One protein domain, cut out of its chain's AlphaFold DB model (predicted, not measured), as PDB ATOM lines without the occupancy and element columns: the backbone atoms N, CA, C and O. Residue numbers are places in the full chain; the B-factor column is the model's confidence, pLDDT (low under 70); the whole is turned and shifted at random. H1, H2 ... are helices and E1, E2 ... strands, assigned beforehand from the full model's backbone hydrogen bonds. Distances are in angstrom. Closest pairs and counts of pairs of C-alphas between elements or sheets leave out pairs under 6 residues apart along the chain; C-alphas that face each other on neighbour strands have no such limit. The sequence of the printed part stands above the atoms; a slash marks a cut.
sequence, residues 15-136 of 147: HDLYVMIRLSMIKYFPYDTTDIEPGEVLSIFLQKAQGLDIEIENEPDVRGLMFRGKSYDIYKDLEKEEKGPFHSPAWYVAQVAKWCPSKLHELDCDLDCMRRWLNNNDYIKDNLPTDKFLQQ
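AT A GLANCE: This is residues 15 to 136 of the 147 residues of an uncharacterized protein of Klebsiella pneumoniae (UniProt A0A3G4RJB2). One long helix, H5, runs along one side of a mostly helical body and crosses two shorter helices, H1 and H2, which themselves cross each other. Beside H2 sits the small strand hairpin E1 E2, with the short helices H3 and H4 toward that same end; H6 lies at the opposite end, near H1. The printed part has 122 residues with six named helices and two named strands, in the order H1 H2 E1 E2 H3 H4 H5 H6; the sheet, E1 - E2, is antiparallel and the class is mostly helix. The whole is compact, with a radius of gyration of the C-alphas of 15.0 A and spans of 42 by 36 by 22 A.

HOW THE PARTS SIT: Start with H1, residues 15 to 28, whose residues 19 to 24 touch H2, residues 38 to 50; the closest C-alphas, of Met 20 and Phe 45, are 5.2 A apart, and the lines are about perpendicular at 79 degrees. From H2 look to E1, residues 55 to 57: the closest C-alphas, of Gly 39 and Ile 56, are 4.9 A apart. E1 forms a hairpin with E2, residues 66 to 68, where N 55 and O 68 are 2.8 A apart and N 66 and O 57 are 2.9 A apart, within hydrogen-bond range. H3, residues 70 to 75, touches H4, residues 89 to 96, about perpendicular at 80 degrees, closest at the C-alphas of Tyr 75 and Ala 94, 5.6 A apart. H2 and H4 only just touch, with 3 pairs of C-alphas within 8 A, closest at Gln 50 and Pro 89, 5.4 A; their tilt is shallow, 16 degrees, opposite ways. H5, residues 101 to 120, touches H2 with its residues 104 to 108, about perpendicular at 77 degrees; the closest C-alphas, of Pro 38 and Asp 108, are 5.5 A apart. Its residues 110 to 115 touch H1, about perpendicular at 83 degrees, with the C-alphas of Leu 17 and Leu 111 closest at 6.1 A. H6, residues 131 to 135, is near H1 and apart from H5. In H1 to H6 every O i to N i+4 pair is within hydrogen-bond range.

IN THESE COORDINATES: Find C-alpha 15 at (-18.896, -12.443, -10.605); from there H1 runs 20.2 A to Tyr 28. H2 covers 17.0 A, H4 10.8 A, H3 8.7 A, E2 6.8 A and E1 6.7 A. H5 begins at C-alpha 101, (-16.458, -33.520, -2.567), and runs 28.6 A. H6, 6.1 A long, ends at C-alpha 135, (-27.822, -1.490, -2.437).

THE WHOLE: Look to Glu 79 and Asp 126 for the two C-alphas farthest apart, 42.7 A. The printed part has no cut. The link from H3 to H4, residues 76 to 88, is long. Residues 60 to 63 and 84 to 85 have pLDDT under 70.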
ATOM      1  N   HIS A  15     -17.538 -12.970 -10.671       86.31
ATOM      2  CA  HIS A  15     -18.896 -12.443 -10.605       86.31
ATOM      3  C   HIS A  15     -19.876 -13.506 -10.093       86.31
ATOM      4  O   HIS A  15     -20.679 -13.204  -9.214       86.31
ATOM      5  N   ASP A  16     -19.759 -14.752 -10.556       88.94
ATOM      6  CA  ASP A  16     -20.595 -15.859 -10.078       88.94
ATOM      7  C   ASP A  16     -20.401 -16.096  -8.573       88.94
ATOM      8  O   ASP A  16     -21.383 -16.185  -7.839       88.94
ATOM      9  N   LEU A  17     -19.152 -16.099  -8.087       91.50
ATOM     10  CA  LEU A  17     -18.845 -16.240  -6.655       91.50
ATOM     11  C   LEU A  17     -19.459 -15.111  -5.816       91.50
ATOM     12  O   LEU A  17     -19.984 -15.348  -4.726       91.50
ATOM     13  N   TYR A  18     -19.428 -13.875  -6.323       90.69
ATOM     14  CA  TYR A  18     -20.117 -12.764  -5.673       90.69
ATOM     15  C   TYR A  18     -21.628 -13.002  -5.604       90.69
ATOM     16  O   TYR A  18     -22.228 -12.834  -4.542       90.69
ATOM     17  N   VAL A  19     -22.245 -13.398  -6.719       91.44
ATOM     18  CA  VAL A  19     -23.689 -13.648  -6.789       91.44
ATOM     19  C   VAL A  19     -24.085 -14.802  -5.860       91.44
ATOM     20  O   VAL A  19     -25.087 -14.684  -5.157       91.44
ATOM     21  N   MET A  20     -23.279 -15.863  -5.776       93.56
ATOM     22  CA  MET A  20     -23.451 -16.973  -4.828       93.56
ATOM     23  C   MET A  20     -23.516 -16.486  -3.377       93.56
ATOM     24  O   MET A  20     -24.486 -16.770  -2.668       93.56
ATOM     25  N   ILE A  21     -22.521 -15.706  -2.940       92.44
ATOM     26  CA  ILE A  21     -22.483 -15.152  -1.577       92.44
ATOM     27  C   ILE A  21     -23.658 -14.205  -1.358       92.44
ATOM     28  O   ILE A  21     -24.346 -14.303  -0.346       92.44
ATOM     29  N   ARG A  22     -23.939 -13.324  -2.323       92.19
ATOM     30  CA  ARG A  22     -25.051 -12.374  -2.256       92.19
ATOM     31  C   ARG A  22     -26.384 -13.057  -2.020       92.19
ATOM     32  O   ARG A  22     -27.104 -12.685  -1.096       92.19
ATOM     33  N   LEU A  23     -26.718 -14.031  -2.856       92.94
ATOM     34  CA  LEU A  23     -27.985 -14.743  -2.763       92.94
ATOM     35  C   LEU A  23     -28.098 -15.504  -1.441       92.94
ATOM     36  O   LEU A  23     -29.156 -15.473  -0.816       92.94
ATOM     37  N   SER A  24     -27.005 -16.124  -0.995       92.81
ATOM     38  CA  SER A  24     -26.966 -16.867   0.267       92.81
ATOM     39  C   SER A  24     -27.155 -15.942   1.472       92.81
ATOM     40  O   SER A  24     -28.021 -16.190   2.305       92.81
ATOM     41  N   MET A  25     -26.439 -14.815   1.523       91.06
ATOM     42  CA  MET A  25     -26.581 -13.837   2.606       91.06
ATOM     43  C   MET A  25     -27.964 -13.193   2.646       91.06
ATOM     44  O   MET A  25     -28.519 -13.013   3.723       91.06
ATOM     45  N   ILE A  26     -28.554 -12.873   1.490       90.56
ATOM     46  CA  ILE A  26     -29.915 -12.318   1.439       90.56
ATOM     47  C   ILE A  26     -30.951 -13.356   1.888       90.56
ATOM     48  O   ILE A  26     -31.897 -12.989   2.579       90.56
ATOM     49  N   LYS A  27     -30.784 -14.637   1.524       91.19
ATOM     50  CA  LYS A  27     -31.698 -15.717   1.940       91.19
ATOM     51  C   LYS A  27     -31.750 -15.862   3.464       91.19
ATOM     52  O   LYS A  27     -32.829 -16.100   3.997       91.19
ATOM     53  N   TYR A  28     -30.607 -15.718   4.134       89.31
ATOM     54  CA  TYR A  28     -30.476 -15.938   5.575       89.31
ATOM     55  C   TYR A  28     -30.511 -14.672   6.429       89.31
ATOM     56  O   TYR A  28     -30.562 -14.768   7.650       89.31
ATOM     57  N   PHE A  29     -30.543 -13.485   5.828       84.69
ATOM     58  CA  PHE A  29     -30.637 -12.234   6.573       84.69
ATOM     59  C   PHE A  29     -31.886 -12.202   7.489       84.69
ATOM     60  O   PHE A  29     -32.973 -12.570   7.035       84.69
ATOM     61  N   PRO A  30     -31.787 -11.731   8.753       85.88
ATOM     62  CA  PRO A  30     -30.647 -11.065   9.400       85.88
ATOM     63  C   PRO A  30     -29.726 -11.990  10.215       85.88
ATOM     64  O   PRO A  30     -29.031 -11.517  11.112       85.88
ATOM     65  N   TYR A  31     -29.738 -13.297   9.957       85.00
ATOM     66  CA  TYR A  31     -28.928 -14.262  10.694       85.00
ATOM     67  C   TYR A  31     -27.499 -14.359  10.148       85.00
ATOM     68  O   TYR A  31     -27.233 -14.044   8.986       85.00
ATOM     69  N   ASP A  32     -26.582 -14.794  11.017       78.69
ATOM     70  CA  ASP A  32     -25.193 -15.089  10.659       78.69
ATOM     71  C   ASP A  32     -25.141 -16.215   9.608       78.69
ATOM     72  O   ASP A  32     -25.945 -17.148   9.626       78.69
ATOM     73  N   THR A  33     -24.199 -16.104   8.673       76.00
ATOM     74  CA  THR A  33     -24.021 -16.990   7.515       76.00
ATOM     75  C   THR A  33     -22.690 -17.744   7.515       76.00
ATOM     76  O   THR A  33     -22.314 -18.328   6.498       76.00
ATOM     77  N   THR A  34     -21.973 -17.739   8.642       73.94
ATOM     78  CA  THR A  34     -20.645 -18.363   8.771       73.94
ATOM     79  C   THR A  34     -20.664 -19.876   8.521       73.94
ATOM     80  O   THR A  34     -19.712 -20.399   7.951       73.94
ATOM     81  N   ASP A  35     -21.763 -20.556   8.860       82.62
ATOM     82  CA  ASP A  35     -21.866 -22.024   8.815       82.62
ATOM     83  C   ASP A  35     -22.669 -22.558   7.612       82.62
ATOM     84  O   ASP A  35     -23.122 -23.701   7.622       82.62
ATOM     85  N   ILE A  36     -22.881 -21.749   6.564       87.50
ATOM     86  CA  ILE A  36     -23.585 -22.233   5.365       87.50
ATOM     87  C   ILE A  36     -22.656 -23.140   4.560       87.50
ATOM     88  O   ILE A  36     -21.613 -22.699   4.066       87.50
ATOM     89  N   GLU A  37     -23.083 -24.384   4.355       91.25
ATOM     90  CA  GLU A  37     -22.329 -25.349   3.566       91.25
ATOM     91  C   GLU A  37     -22.174 -24.911   2.095       91.25
ATOM     92  O   GLU A  37     -23.104 -24.368   1.487       91.25
ATOM     93  N   PRO A  38     -21.030 -25.204   1.450       91.94
ATOM     94  CA  PRO A  38     -20.796 -24.830   0.054       91.94
ATOM     95  C   PRO A  38     -21.794 -25.473  -0.923       91.94
ATOM     96  O   PRO A  38     -22.112 -24.877  -1.954       91.94
ATOM     97  N   GLY A  39     -22.316 -26.667  -0.606       93.56
ATOM     98  CA  GLY A  39     -23.363 -27.328  -1.398       93.56
ATOM     99  C   GLY A  39     -24.673 -26.544  -1.373       93.56
ATOM    100  O   GLY A  39     -25.303 -26.330  -2.413       93.56
ATOM    101  N   GLU A  40     -25.020 -26.003  -0.209       94.69
ATOM    102  CA  GLU A  40     -26.179 -25.142  -0.051       94.69
ATOM    103  C   GLU A  40     -26.006 -23.806  -0.790       94.69
ATOM    104  O   GLU A  40     -26.903 -23.396  -1.531       94.69
ATOM    105  N   VAL A  41     -24.845 -23.153  -0.663       94.69
ATOM    106  CA  VAL A  41     -24.535 -21.916  -1.407       94.69
ATOM    107  C   VAL A  41     -24.694 -22.129  -2.916       94.69
ATOM    108  O   VAL A  41     -25.329 -21.323  -3.606       94.69
ATOM    109  N   LEU A  42     -24.155 -23.235  -3.435       95.31
ATOM    110  CA  LEU A  42     -24.252 -23.584  -4.849       95.31
ATOM    111  C   LEU A  42     -25.700 -23.874  -5.269       95.31
ATOM    112  O   LEU A  42     -26.142 -23.394  -6.314       95.31
ATOM    113  N   SER A  43     -26.457 -24.596  -4.441       96.31
ATOM    114  CA  SER A  43     -27.880 -24.878  -4.675       96.31
ATOM    115  C   SER A  43     -28.694 -23.589  -4.776       96.31
ATOM    116  O   SER A  43     -29.437 -23.394  -5.736       96.31
ATOM    117  N   ILE A  44     -28.497 -22.653  -3.841       95.56
ATOM    118  CA  ILE A  44     -29.173 -21.347  -3.838       95.56
ATOM    119  C   ILE A  44     -28.873 -20.577  -5.124       95.56
ATOM    120  O   ILE A  44     -29.783 -20.007  -5.731       95.56
ATOM    121  N   PHE A  45     -27.612 -20.561  -5.557       95.19
ATOM    122  CA  PHE A  45     -27.221 -19.903  -6.797       95.19
ATOM    123  C   PHE A  45     -27.905 -20.520  -8.018       95.19
ATOM    124  O   PHE A  45     -28.526 -19.796  -8.797       95.19
ATOM    125  N   LEU A  46     -27.852 -21.845  -8.172       95.06
ATOM    126  CA  LEU A  46     -28.474 -22.529  -9.306       95.06
ATOM    127  C   LEU A  46     -29.999 -22.312  -9.319       95.06
ATOM    128  O   LEU A  46     -30.577 -22.019 -10.365       95.06
ATOM    129  N   GLN A  47     -30.647 -22.328  -8.157       95.19
ATOM    130  CA  GLN A  47     -32.082 -22.067  -8.042       95.19
ATOM    131  C   GLN A  47     -32.459 -20.623  -8.380       95.19
ATOM    132  O   GLN A  47     -33.384 -20.382  -9.154       95.19
ATOM    133  N   LYS A  48     -31.765 -19.639  -7.798       93.31
ATOM    134  CA  LYS A  48     -32.175 -18.229  -7.872       93.31
ATOM    135  C   LYS A  48     -31.618 -17.489  -9.084       93.31
ATOM    136  O   LYS A  48     -32.315 -16.630  -9.613       93.31
ATOM    137  N   ALA A  49     -30.394 -17.796  -9.512       90.38
ATOM    138  CA  ALA A  49     -29.765 -17.141 -10.659       90.38
ATOM    139  C   ALA A  49     -30.057 -17.865 -11.980       90.38
ATOM    140  O   ALA A  49     -30.204 -17.207 -13.006       90.38
ATOM    141  N   GLN A  50     -30.162 -19.199 -11.960       89.31
ATOM    142  CA  GLN A  50     -30.333 -20.008 -13.177       89.31
ATOM    143  C   GLN A  50     -31.748 -20.592 -13.335       89.31
ATOM    144  O   GLN A  50     -32.058 -21.152 -14.386       89.31
ATOM    145  N   GLY A  51     -32.617 -20.464 -12.325       92.31
ATOM    146  CA  GLY A  51     -33.980 -21.006 -12.361       92.31
ATOM    147  C   GLY A  51     -34.030 -22.537 -12.334       92.31
ATOM    148  O   GLY A  51     -34.969 -23.126 -12.868       92.31
ATOM    149  N   LEU A  52     -33.005 -23.178 -11.765       93.44
ATOM    150  CA  LEU A  52     -32.851 -24.632 -11.744       93.44
ATOM    151  C   LEU A  52     -33.423 -25.238 -10.465       93.44
ATOM    152  O   LEU A  52     -33.078 -24.824  -9.367       93.44
ATOM    153  N   ASP A  53     -34.234 -26.280 -10.601       94.94
ATOM    154  CA  ASP A  53     -34.660 -27.115  -9.478       94.94
ATOM    155  C   ASP A  53     -33.570 -28.159  -9.191       94.94
ATOM    156  O   ASP A  53     -33.558 -29.239  -9.795       94.94
ATOM    157  N   ILE A  54     -32.598 -27.778  -8.357       94.44
ATOM    158  CA  ILE A  54     -31.472 -28.617  -7.940       94.44
ATOM    159  C   ILE A  54     -31.041 -28.315  -6.501       94.44
ATOM    160  O   ILE A  54     -30.955 -27.154  -6.096       94.44
ATOM    161  N   GLU A  55     -30.737 -29.367  -5.750       94.44
ATOM    162  CA  GLU A  55     -30.161 -29.342  -4.405       94.44
ATOM    163  C   GLU A  55     -28.917 -30.229  -4.363       94.44
ATOM    164  O   GLU A  55     -28.870 -31.273  -5.020       94.44
ATOM    165  N   ILE A  56     -27.905 -29.785  -3.619       93.19
ATOM    166  CA  ILE A  56     -26.584 -30.402  -3.521       93.19
ATOM    167  C   ILE A  56     -26.206 -30.482  -2.048       93.19
ATOM    168  O   ILE A  56     -26.028 -29.454  -1.395       93.19
ATOM    169  N   GLU A  57     -26.037 -31.701  -1.552       90.06
ATOM    170  CA  GLU A  57     -25.699 -31.983  -0.157       90.06
ATOM    171  C   GLU A  57     -24.389 -32.773  -0.094       90.06
ATOM    172  O   GLU A  57     -24.144 -33.684  -0.895       90.06
ATOM    173  N   ASN A  58     -23.532 -32.421   0.864       83.50
ATOM    174  CA  ASN A  58     -22.318 -33.170   1.161       83.50
ATOM    175  C   ASN A  58     -22.579 -34.096   2.355       83.50
ATOM    176  O   ASN A  58     -22.242 -33.765   3.487       83.50
ATOM    177  N   GLU A  59     -23.215 -35.243   2.113       76.12
ATOM    178  CA  GLU A  59     -23.509 -36.195   3.185       76.12
ATOM    179  C   GLU A  59     -22.238 -36.933   3.650       76.12
ATOM    180  O   GLU A  59     -21.612 -37.620   2.842       76.12
ATOM    181  N   PRO A  60     -21.873 -36.873   4.948       65.62
ATOM    182  CA  PRO A  60     -20.667 -37.526   5.471       65.62
ATOM    183  C   PRO A  60     -20.640 -39.047   5.270       65.62
ATOM    184  O   PRO A  60     -19.569 -39.638   5.117       65.62
ATOM    185  N   ASP A  61     -21.819 -39.675   5.271       63.53
ATOM    186  CA  ASP A  61     -21.986 -41.129   5.190       63.53
ATOM    187  C   ASP A  61     -22.040 -41.652   3.744       63.53
ATOM    188  O   ASP A  61     -21.920 -42.858   3.499       63.53
ATOM    189  N   VAL A  62     -22.161 -40.756   2.760       61.69
ATOM    190  CA  VAL A  62     -22.126 -41.086   1.336       61.69
ATOM    191  C   VAL A  62     -20.740 -40.724   0.807       61.69
ATOM    192  O   VAL A  62     -20.239 -39.626   1.011       61.69
ATOM    193  N   ARG A  63     -20.073 -41.632   0.079       63.25
ATOM    194  CA  ARG A  63     -18.730 -41.380  -0.505       63.25
ATOM    195  C   ARG A  63     -18.706 -40.298  -1.605       63.25
ATOM    196  O   ARG A  63     -17.767 -40.252  -2.400       63.25
ATOM    197  N   GLY A  64     -19.725 -39.454  -1.703       80.56
ATOM    198  CA  GLY A  64     -19.897 -38.479  -2.765       80.56
ATOM    199  C   GLY A  64     -20.947 -37.432  -2.424       80.56
ATOM    200  O   GLY A  64     -21.575 -37.473  -1.373       80.56
ATOM    201  N   LEU A  65     -21.127 -36.497  -3.351       88.69
ATOM    202  CA  LEU A  65     -22.180 -35.495  -3.260       88.69
ATOM    203  C   LEU A  65     -23.519 -36.131  -3.623       88.69
ATOM    204  O   LEU A  65     -23.606 -36.906  -4.580       88.69
ATOM    205  N   MET A  66     -24.558 -35.774  -2.883       90.69
ATOM    206  CA  MET A  66     -25.922 -36.078  -3.275       90.69
ATOM    207  C   MET A  66     -26.510 -34.918  -4.059       90.69
ATOM    208  O   MET A  66     -26.338 -33.756  -3.698       90.69
ATOM    209  N   PHE A  67     -27.253 -35.260  -5.106       92.88
ATOM    210  CA  PHE A  67     -27.952 -34.314  -5.961       92.88
ATOM    211  C   PHE A  67     -29.432 -34.686  -6.027       92.88
ATOM    212  O   PHE A  67     -29.774 -35.862  -6.178       92.88
ATOM    213  N   ARG A  68     -30.312 -33.691  -5.915       94.31
ATOM    214  CA  ARG A  68     -31.774 -33.854  -5.993       94.31
ATOM    215  C   ARG A  68     -32.393 -32.732  -6.825       94.31
ATOM    216  O   ARG A  68     -31.768 -31.691  -6.988       94.31
ATOM    217  N   GLY A  69     -33.609 -32.934  -7.336       95.69
ATOM    218  CA  GLY A  69     -34.404 -31.909  -8.029       95.69
ATOM    219  C   GLY A  69     -34.652 -32.194  -9.515       95.69
ATOM    220  O   GLY A  69     -33.884 -32.898 -10.176       95.69
ATOM    221  N   LYS A  70     -35.743 -31.644 -10.069       95.69
ATOM    222  CA  LYS A  70     -36.184 -31.958 -11.442       95.69
ATOM    223  C   LYS A  70     -35.159 -31.566 -12.497       95.69
ATOM    224  O   LYS A  70     -35.008 -32.266 -13.493       95.69
ATOM    225  N   SER A  71     -34.468 -30.441 -12.316       94.81
ATOM    226  CA  SER A  71     -33.454 -30.012 -13.279       94.81
ATOM    227  C   SER A  71     -32.255 -30.955 -13.280       94.81
ATOM    228  O   SER A  71     -31.713 -31.222 -14.352       94.81
ATOM    229  N   TYR A  72     -31.878 -31.501 -12.121       95.00
ATOM    230  CA  TYR A  72     -30.862 -32.549 -12.038       95.00
ATOM    231  C   TYR A  72     -31.283 -33.799 -12.817       95.00
ATOM    232  O   TYR A  72     -30.547 -34.238 -13.698       95.00
ATOM    233  N   ASP A  73     -32.492 -34.312 -12.581       95.25
ATOM    234  CA  ASP A  73     -32.978 -35.524 -13.254       95.25
ATOM    235  C   ASP A  73     -33.025 -35.395 -14.782       95.25
ATOM    236  O   ASP A  73     -32.787 -36.371 -15.491       95.25
ATOM    237  N   ILE A  74     -33.304 -34.191 -15.293       94.81
ATOM    238  CA  ILE A  74     -33.379 -33.921 -16.733       94.81
ATOM    239  C   ILE A  74     -31.985 -33.746 -17.357       94.81
ATOM    240  O   ILE A  74     -31.770 -34.185 -18.487       94.81
ATOM    241  N   TYR A  75     -31.051 -33.077 -16.672       94.19
ATOM    242  CA  TYR A  75     -29.813 -32.584 -17.297       94.19
ATOM    243  C   TYR A  75     -28.519 -33.263 -16.831       94.19
ATOM    244  O   TYR A  75     -27.477 -33.008 -17.432       94.19
ATOM    245  N   LYS A  76     -28.537 -34.121 -15.803       93.31
ATOM    246  CA  LYS A  76     -27.313 -34.730 -15.239       93.31
ATOM    247  C   LYS A  76     -26.444 -35.484 -16.255       93.31
ATOM    248  O   LYS A  76     -25.223 -35.417 -16.167       93.31
ATOM    249  N   ASP A  77     -27.067 -36.133 -17.239       91.56
ATOM    250  CA  ASP A  77     -26.395 -36.973 -18.244       91.56
ATOM    251  C   ASP A  77     -26.140 -36.225 -19.568       91.56
ATOM    252  O   ASP A  77     -25.811 -36.819 -20.593       91.56
ATOM    253  N   LEU A  78     -26.329 -34.903 -19.580       90.81
ATOM    254  CA  LEU A  78     -26.243 -34.104 -20.794       90.81
ATOM    255  C   LEU A  78     -24.777 -33.877 -21.206       90.81
ATOM    256  O   LEU A  78     -24.009 -33.169 -20.556       90.81
ATOM    257  N   GLU A  79     -24.390 -34.436 -22.349       82.38
ATOM    258  CA  GLU A  79     -23.072 -34.243 -22.961       82.38
ATOM    259  C   GLU A  79     -23.094 -33.058 -23.933       82.38
ATOM    260  O   GLU A  79     -23.015 -33.212 -25.151       82.38
ATOM    261  N   LYS A  80     -23.263 -31.842 -23.406       71.62
ATOM    262  CA  LYS A  80     -23.228 -30.621 -24.221       71.62
ATOM    263  C   LYS A  80     -21.996 -29.799 -23.893       71.62
ATOM    264  O   LYS A  80     -21.824 -29.341 -22.764       71.62
ATOM    265  N   GLU A  81     -21.168 -29.567 -24.902       75.88
ATOM    266  CA  GLU A  81     -20.137 -28.538 -24.848       75.88
ATOM    267  C   GLU A  81     -20.730 -27.204 -25.308       75.88
ATOM    268  O   GLU A  81     -21.356 -27.108 -26.365       75.88
ATOM    269  N   GLU A  82     -20.532 -26.160 -24.508       82.50
ATOM    270  CA  GLU A  82     -20.907 -24.791 -24.851       82.50
ATOM    271  C   GLU A  82     -19.650 -23.918 -24.819       82.50
ATOM    272  O   GLU A  82     -18.815 -24.050 -23.926       82.50
ATOM    273  N   LYS A  83     -19.493 -23.045 -25.819       75.31
ATOM    274  CA  LYS A  83     -18.351 -22.127 -25.928       75.31
ATOM    275  C   LYS A  83     -18.731 -20.739 -25.422       75.31
ATOM    276  O   LYS A  83     -19.858 -20.300 -25.622       75.31
ATOM    277  N   GLY A  84     -17.741 -20.017 -24.906       69.38
ATOM    278  CA  GLY A  84     -17.900 -18.649 -24.409       69.38
ATOM    279  C   GLY A  84     -18.057 -18.593 -22.888       69.38
ATOM    280  O   GLY A  84     -18.069 -19.636 -22.249       69.38
ATOM    281  N   PRO A  85     -18.128 -17.385 -22.303       68.06
ATOM    282  CA  PRO A  85     -18.169 -17.197 -20.850       68.06
ATOM    283  C   PRO A  85     -19.577 -17.335 -20.247       68.06
ATOM    284  O   PRO A  85     -19.721 -17.291 -19.029       68.06
ATOM    285  N   PHE A  86     -20.609 -17.451 -21.085       71.62
ATOM    286  CA  PHE A  86     -21.999 -17.580 -20.665       71.62
ATOM    287  C   PHE A  86     -22.518 -18.950 -21.077       71.62
ATOM    288  O   PHE A  86     -22.468 -19.302 -22.257       71.62
ATOM    289  N   HIS A  87     -23.035 -19.692 -20.105       85.25
ATOM    290  CA  HIS A  87     -23.525 -21.048 -20.300       85.25
ATOM    291  C   HIS A  87     -25.004 -21.150 -19.942       85.25
ATOM    292  O   HIS A  87     -25.520 -20.393 -19.118       85.25
ATOM    293  N   SER A  88     -25.702 -22.081 -20.586       88.69
ATOM    294  CA  SER A  88     -27.109 -22.338 -20.306       88.69
ATOM    295  C   SER A  88     -27.298 -22.991 -18.928       88.69
ATOM    296  O   SER A  88     -26.411 -23.709 -18.454       88.69
ATOM    297  N   PRO A  89     -28.478 -22.839 -18.296       89.31
ATOM    298  CA  PRO A  89     -28.786 -23.523 -17.040       89.31
ATOM    299  C   PRO A  89     -28.569 -25.046 -17.109       89.31
ATOM    300  O   PRO A  89     -28.021 -25.646 -16.187       89.31
ATOM    301  N   ALA A  90     -28.925 -25.673 -18.236       91.25
ATOM    302  CA  ALA A  90     -28.716 -27.105 -18.459       91.25
ATOM    303  C   ALA A  90     -27.229 -27.496 -18.442       91.25
ATOM    304  O   ALA A  90     -26.872 -28.545 -17.907       91.25
ATOM    305  N   TRP A  91     -26.356 -26.644 -18.990       92.50
ATOM    306  CA  TRP A  91     -24.915 -26.874 -18.961       92.50
ATOM    307  C   TRP A  91     -24.373 -26.836 -17.530       92.50
ATOM    308  O   TRP A  91     -23.634 -27.741 -17.149       92.50
ATOM    309  N   TYR A  92     -24.791 -25.865 -16.706       91.56
ATOM    310  CA  TYR A  92     -24.358 -25.799 -15.304       91.56
ATOM    311  C   TYR A  92     -24.705 -27.075 -14.535       91.56
ATOM    312  O   TYR A  92     -23.838 -27.622 -13.856       91.56
ATOM    313  N   VAL A  93     -25.932 -27.591 -14.687       92.88
ATOM    314  CA  VAL A  93     -26.328 -28.863 -14.058       92.88
ATOM    315  C   VAL A  93     -25.438 -30.008 -14.529       92.88
ATOM    316  O   VAL A  93     -24.912 -30.742 -13.698       92.88
ATOM    317  N   ALA A  94     -25.224 -30.138 -15.838       92.50
ATOM    318  CA  ALA A  94     -24.421 -31.219 -16.403       92.50
ATOM    319  C   ALA A  94     -22.957 -31.197 -15.931       92.50
ATOM    320  O   ALA A  94     -22.333 -32.248 -15.779       92.50
ATOM    321  N   GLN A  95     -22.383 -30.012 -15.702       91.69
ATOM    322  CA  GLN A  95     -21.020 -29.904 -15.180       91.69
ATOM    323  C   GLN A  95     -20.952 -30.155 -13.672       91.69
ATOM    324  O   GLN A  95     -20.070 -30.875 -13.208       91.69
ATOM    325  N   VAL A  96     -21.884 -29.585 -12.905       92.06
ATOM    326  CA  VAL A  96     -21.932 -29.726 -11.443       92.06
ATOM    327  C   VAL A  96     -22.288 -31.156 -11.029       92.06
ATOM    328  O   VAL A  96     -21.721 -31.665 -10.068       92.06
ATOM    329  N   ALA A  97     -23.122 -31.862 -11.797       91.75
ATOM    330  CA  ALA A  97     -23.459 -33.271 -11.566       91.75
ATOM    331  C   ALA A  97     -22.241 -34.217 -11.603       91.75
ATOM    332  O   ALA A  97     -22.305 -35.327 -11.082       91.75
ATOM    333  N   LYS A  98     -21.124 -33.786 -12.205       90.56
ATOM    334  CA  LYS A  98     -19.865 -34.546 -12.280       90.56
ATOM    335  C   LYS A  98     -18.933 -34.268 -11.099       90.56
ATOM    336  O   LYS A  98     -17.836 -34.824 -11.039       90.56
ATOM    337  N   TRP A  99     -19.308 -33.359 -10.200       91.06
ATOM    338  CA  TRP A  99     -18.455 -32.967  -9.088       91.06
ATOM    339  C   TRP A  99     -18.386 -34.042  -8.011       91.06
ATOM    340  O   TRP A  99     -19.343 -34.754  -7.716       91.06
ATOM    341  N   CYS A 100     -17.225 -34.098  -7.376       89.31
ATOM    342  CA  CYS A 100     -16.979 -34.854  -6.160       89.31
ATOM    343  C   CYS A 100     -16.707 -33.887  -4.991       89.31
ATOM    344  O   CYS A 100     -16.494 -32.690  -5.224       89.31
ATOM    345  N   PRO A 101     -16.656 -34.378  -3.737       89.56
ATOM    346  CA  PRO A 101     -16.458 -33.520  -2.567       89.56
ATOM    347  C   PRO A 101     -15.211 -32.624  -2.637       89.56
ATOM    348  O   PRO A 101     -15.236 -31.497  -2.151       89.56
ATOM    349  N   SER A 102     -14.135 -33.056  -3.306       89.50
ATOM    350  CA  SER A 102     -12.943 -32.212  -3.473       89.50
ATOM    351  C   SER A 102     -13.194 -30.985  -4.353       89.50
ATOM    352  O   SER A 102     -12.658 -29.920  -4.062       89.50
ATOM    353  N   LYS A 103     -14.041 -31.088  -5.386       90.56
ATOM    354  CA  LYS A 103     -14.444 -29.932  -6.205       90.56
ATOM    355  C   LYS A 103     -15.341 -28.971  -5.446       90.56
ATOM    356  O   LYS A 103     -15.193 -27.760  -5.607       90.56
ATOM    357  N   LEU A 104     -16.198 -29.492  -4.574       91.31
ATOM    358  CA  LEU A 104     -16.982 -28.650  -3.681       91.31
ATOM    359  C   LEU A 104     -16.086 -27.909  -2.674       91.31
ATOM    360  O   LEU A 104     -16.276 -26.720  -2.452       91.31
ATOM    361  N   HIS A 105     -15.053 -28.568  -2.145       90.56
ATOM    362  CA  HIS A 105     -14.059 -27.924  -1.282       90.56
ATOM    363  C   HIS A 105     -13.209 -26.868  -2.017       90.56
ATOM    364  O   HIS A 105     -12.871 -25.831  -1.448       90.56
ATOM    365  N   GLU A 106     -12.867 -27.091  -3.292       91.81
ATOM    366  CA  GLU A 106     -12.224 -26.060  -4.119       91.81
ATOM    367  C   GLU A 106     -13.124 -24.826  -4.291       91.81
ATOM    368  O   GLU A 106     -12.625 -23.708  -4.172       91.81
ATOM    369  N   LEU A 107     -14.430 -25.020  -4.529       93.25
ATOM    370  CA  LEU A 107     -15.402 -23.923  -4.571       93.25
ATOM    371  C   LEU A 107     -15.460 -23.185  -3.230       93.25
ATOM    372  O   LEU A 107     -15.437 -21.959  -3.217       93.25
ATOM    373  N   ASP A 108     -15.496 -23.913  -2.117       92.75
ATOM    374  CA  ASP A 108     -15.543 -23.326  -0.776       92.75
ATOM    375  C   ASP A 108     -14.323 -22.435  -0.489       92.75
ATOM    376  O   ASP A 108     -14.465 -21.296  -0.047       92.75
ATOM    377  N   CYS A 109     -13.123 -22.886  -0.874       92.38
ATOM    378  CA  CYS A 109     -11.915 -22.060  -0.802       92.38
ATOM    379  C   CYS A 109     -12.063 -20.746  -1.588       92.38
ATOM    380  O   CYS A 109     -11.647 -19.689  -1.112       92.38
ATOM    381  N   ASP A 110     -12.618 -20.810  -2.800       92.38
ATOM    382  CA  ASP A 110     -12.809 -19.638  -3.657       92.38
ATOM    383  C   ASP A 110     -13.903 -18.697  -3.097       92.38
ATOM    384  O   ASP A 110     -13.752 -17.471  -3.144       92.38
ATOM    385  N   LEU A 111     -14.966 -19.247  -2.495       92.94
ATOM    386  CA  LEU A 111     -16.004 -18.488  -1.789       92.94
ATOM    387  C   LEU A 111     -15.434 -17.765  -0.564       92.94
ATOM    388  O   LEU A 111     -15.660 -16.567  -0.410       92.94
ATOM    389  N   ASP A 112     -14.638 -18.433   0.268       92.06
ATOM    390  CA  ASP A 112     -13.967 -17.825   1.425       92.06
ATOM    391  C   ASP A 112     -13.059 -16.666   1.035       92.06
ATOM    392  O   ASP A 112     -13.014 -15.606   1.668       92.06
ATOM    393  N   CYS A 113     -12.338 -16.860  -0.054       90.12
ATOM    394  CA  CYS A 113     -11.524 -15.848  -0.680       90.12
ATOM    395  C   CYS A 113     -12.342 -14.609  -1.093       90.12
ATOM    396  O   CYS A 113     -11.943 -13.481  -0.781       90.12
ATOM    397  N   MET A 114     -13.508 -14.804  -1.713       90.94
ATOM    398  CA  MET A 114     -14.434 -13.718  -2.043       90.94
ATOM    399  C   MET A 114     -15.046 -13.073  -0.786       90.94
ATOM    400  O   MET A 114     -15.082 -11.846  -0.702       90.94
ATOM    401  N   ARG A 115     -15.449 -13.848   0.232       91.00
ATOM    402  CA  ARG A 115     -15.952 -13.328   1.523       91.00
ATOM    403  C   ARG A 115     -14.936 -12.390   2.178       91.00
ATOM    404  O   ARG A 115     -15.286 -11.281   2.575       91.00
ATOM    405  N   ARG A 116     -13.655 -12.783   2.220       90.44
ATOM    406  CA  ARG A 116     -12.562 -11.934   2.732       90.44
ATOM    407  C   ARG A 116     -12.417 -10.647   1.929       90.44
ATOM    408  O   ARG A 116     -12.223  -9.585   2.515       90.44
ATOM    409  N   TRP A 117     -12.509 -10.727   0.601       90.50
ATOM    410  CA  TRP A 117     -12.465  -9.535  -0.244       90.50
ATOM    411  C   TRP A 117     -13.642  -8.596   0.049       90.50
ATOM    412  O   TRP A 117     -13.422  -7.402   0.233       90.50
ATOM    413  N   LEU A 118     -14.865  -9.119   0.164       90.75
ATOM    414  CA  LEU A 118     -16.063  -8.341   0.497       90.75
ATOM    415  C   LEU A 118     -15.941  -7.659   1.865       90.75
ATOM    416  O   LEU A 118     -16.237  -6.469   1.980       90.75
ATOM    417  N   ASN A 119     -15.446  -8.378   2.874       90.81
ATOM    418  CA  ASN A 119     -15.194  -7.833   4.207       90.81
ATOM    419  C   ASN A 119     -14.152  -6.701   4.178       90.81
ATOM    420  O   ASN A 119     -14.380  -5.628   4.720       90.81
ATOM    421  N   ASN A 120     -13.043  -6.887   3.454       90.62
ATOM    422  CA  ASN A 120     -11.994  -5.868   3.305       90.62
ATOM    423  C   ASN A 120     -12.434  -4.621   2.513       90.62
ATOM    424  O   ASN A 120     -11.696  -3.640   2.472       90.62
ATOM    425  N   ASN A 121     -13.591  -4.669   1.847       89.19
ATOM    426  CA  ASN A 121     -14.139  -3.578   1.040       89.19
ATOM    427  C   ASN A 121     -15.490  -3.069   1.586       89.19
ATOM    428  O   ASN A 121     -16.262  -2.465   0.833       89.19
ATOM    429  N   ASP A 122     -15.788  -3.312   2.867       90.56
ATOM    430  CA  ASP A 122     -16.975  -2.825   3.593       90.56
ATOM    431  C   ASP A 122     -18.329  -3.295   3.028       90.56
ATOM    432  O   ASP A 122     -19.367  -2.654   3.218       90.56
ATOM    433  N   TYR A 123     -18.346  -4.415   2.306       90.44
ATOM    434  CA  TYR A 123     -19.584  -5.055   1.850       90.44
ATOM    435  C   TYR A 123     -20.178  -5.984   2.914       90.44
ATOM    436  O   TYR A 123     -21.391  -6.125   3.026       90.44
ATOM    437  N   ILE A 124     -19.319  -6.614   3.708       90.88
ATOM    438  CA  ILE A 124     -19.706  -7.492   4.812       90.88
ATOM    439  C   ILE A 124     -19.023  -6.965   6.066       90.88
ATOM    440  O   ILE A 124     -17.885  -6.506   5.994       90.88
ATOM    441  N   LYS A 125     -19.720  -7.015   7.197       90.19
ATOM    442  CA  LYS A 125     -19.159  -6.709   8.510       90.19
ATOM    443  C   LYS A 125     -19.769  -7.653   9.534       90.19
ATOM    444  O   LYS A 125     -20.982  -7.826   9.536       90.19
ATOM    445  N   ASP A 126     -18.933  -8.262  10.372       86.56
ATOM    446  CA  ASP A 126     -19.366  -9.227  11.394       86.56
ATOM    447  C   ASP A 126     -20.262 -10.339  10.797       86.56
ATOM    448  O   ASP A 126     -21.298 -10.686  11.349       86.56
ATOM    449  N   ASN A 127     -19.884 -10.841   9.611       82.31
ATOM    450  CA  ASN A 127     -20.613 -11.843   8.811       82.31
ATOM    451  C   ASN A 127     -22.040 -11.452   8.377       82.31
ATOM    452  O   ASN A 127     -22.799 -12.288   7.884       82.31
ATOM    453  N   LEU A 128     -22.380 -10.165   8.474       87.62
ATOM    454  CA  LEU A 128     -23.654  -9.596   8.047       87.62
ATOM    455  C   LEU A 128     -23.474  -8.652   6.846       87.62
ATOM    456  O   LEU A 128     -22.433  -7.998   6.710       87.62
ATOM    457  N   PRO A 129     -24.474  -8.561   5.951       89.94
ATOM    458  CA  PRO A 129     -24.414  -7.644   4.821       89.94
ATOM    459  C   PRO A 129     -24.525  -6.190   5.298       89.94
ATOM    460  O   PRO A 129     -25.362  -5.865   6.139       89.94
ATOM    461  N   THR A 130     -23.715  -5.293   4.733       90.50
ATOM    462  CA  THR A 130     -23.837  -3.845   4.965       90.50
ATOM    463  C   THR A 130     -24.877  -3.214   4.033       90.50
ATOM    464  O   THR A 130     -25.248  -3.796   3.010       90.50
ATOM    465  N   ASP A 131     -25.298  -1.975   4.306       88.19
ATOM    466  CA  ASP A 131     -26.168  -1.215   3.391       88.19
ATOM    467  C   ASP A 131     -25.577  -1.117   1.978       88.19
ATOM    468  O   ASP A 131     -26.291  -1.252   0.983       88.19
ATOM    469  N   LYS A 132     -24.249  -0.950   1.884       88.75
ATOM    470  CA  LYS A 132     -23.508  -0.924   0.616       88.75
ATOM    471  C   LYS A 132     -23.727  -2.211  -0.172       88.75
ATOM    472  O   LYS A 132     -23.987  -2.160  -1.373       88.75
ATOM    473  N   PHE A 133     -23.650  -3.358   0.499       88.06
ATOM    474  CA  PHE A 133     -23.941  -4.642  -0.121       88.06
ATOM    475  C   PHE A 133     -25.396  -4.730  -0.537       88.06
ATOM    476  O   PHE A 133     -25.659  -5.009  -1.701       88.06
ATOM    477  N   LEU A 134     -26.353  -4.417   0.333       85.19
ATOM    478  CA  LEU A 134     -27.773  -4.503  -0.016       85.19
ATOM    479  C   LEU A 134     -28.129  -3.632  -1.236       85.19
ATOM    480  O   LEU A 134     -28.843  -4.101  -2.122       85.19
ATOM    481  N   GLN A 135     -27.558  -2.431  -1.344       83.19
ATOM    482  CA  GLN A 135     -27.822  -1.490  -2.437       83.19
ATOM    483  C   GLN A 135     -27.108  -1.836  -3.755       83.19
ATOM    484  O   GLN A 135     -27.656  -1.601  -4.832       83.19
ATOM    485  N   GLN A 136     -25.896  -2.396  -3.712       75.75
ATOM    486  CA  GLN A 136     -25.122  -2.687  -4.924       75.75
ATOM    487  C   GLN A 136     -25.417  -4.091  -5.460       75.75
ATOM    488  O   GLN A 136     -24.688  -5.045  -5.204       75.75
TER     489      GLN A 136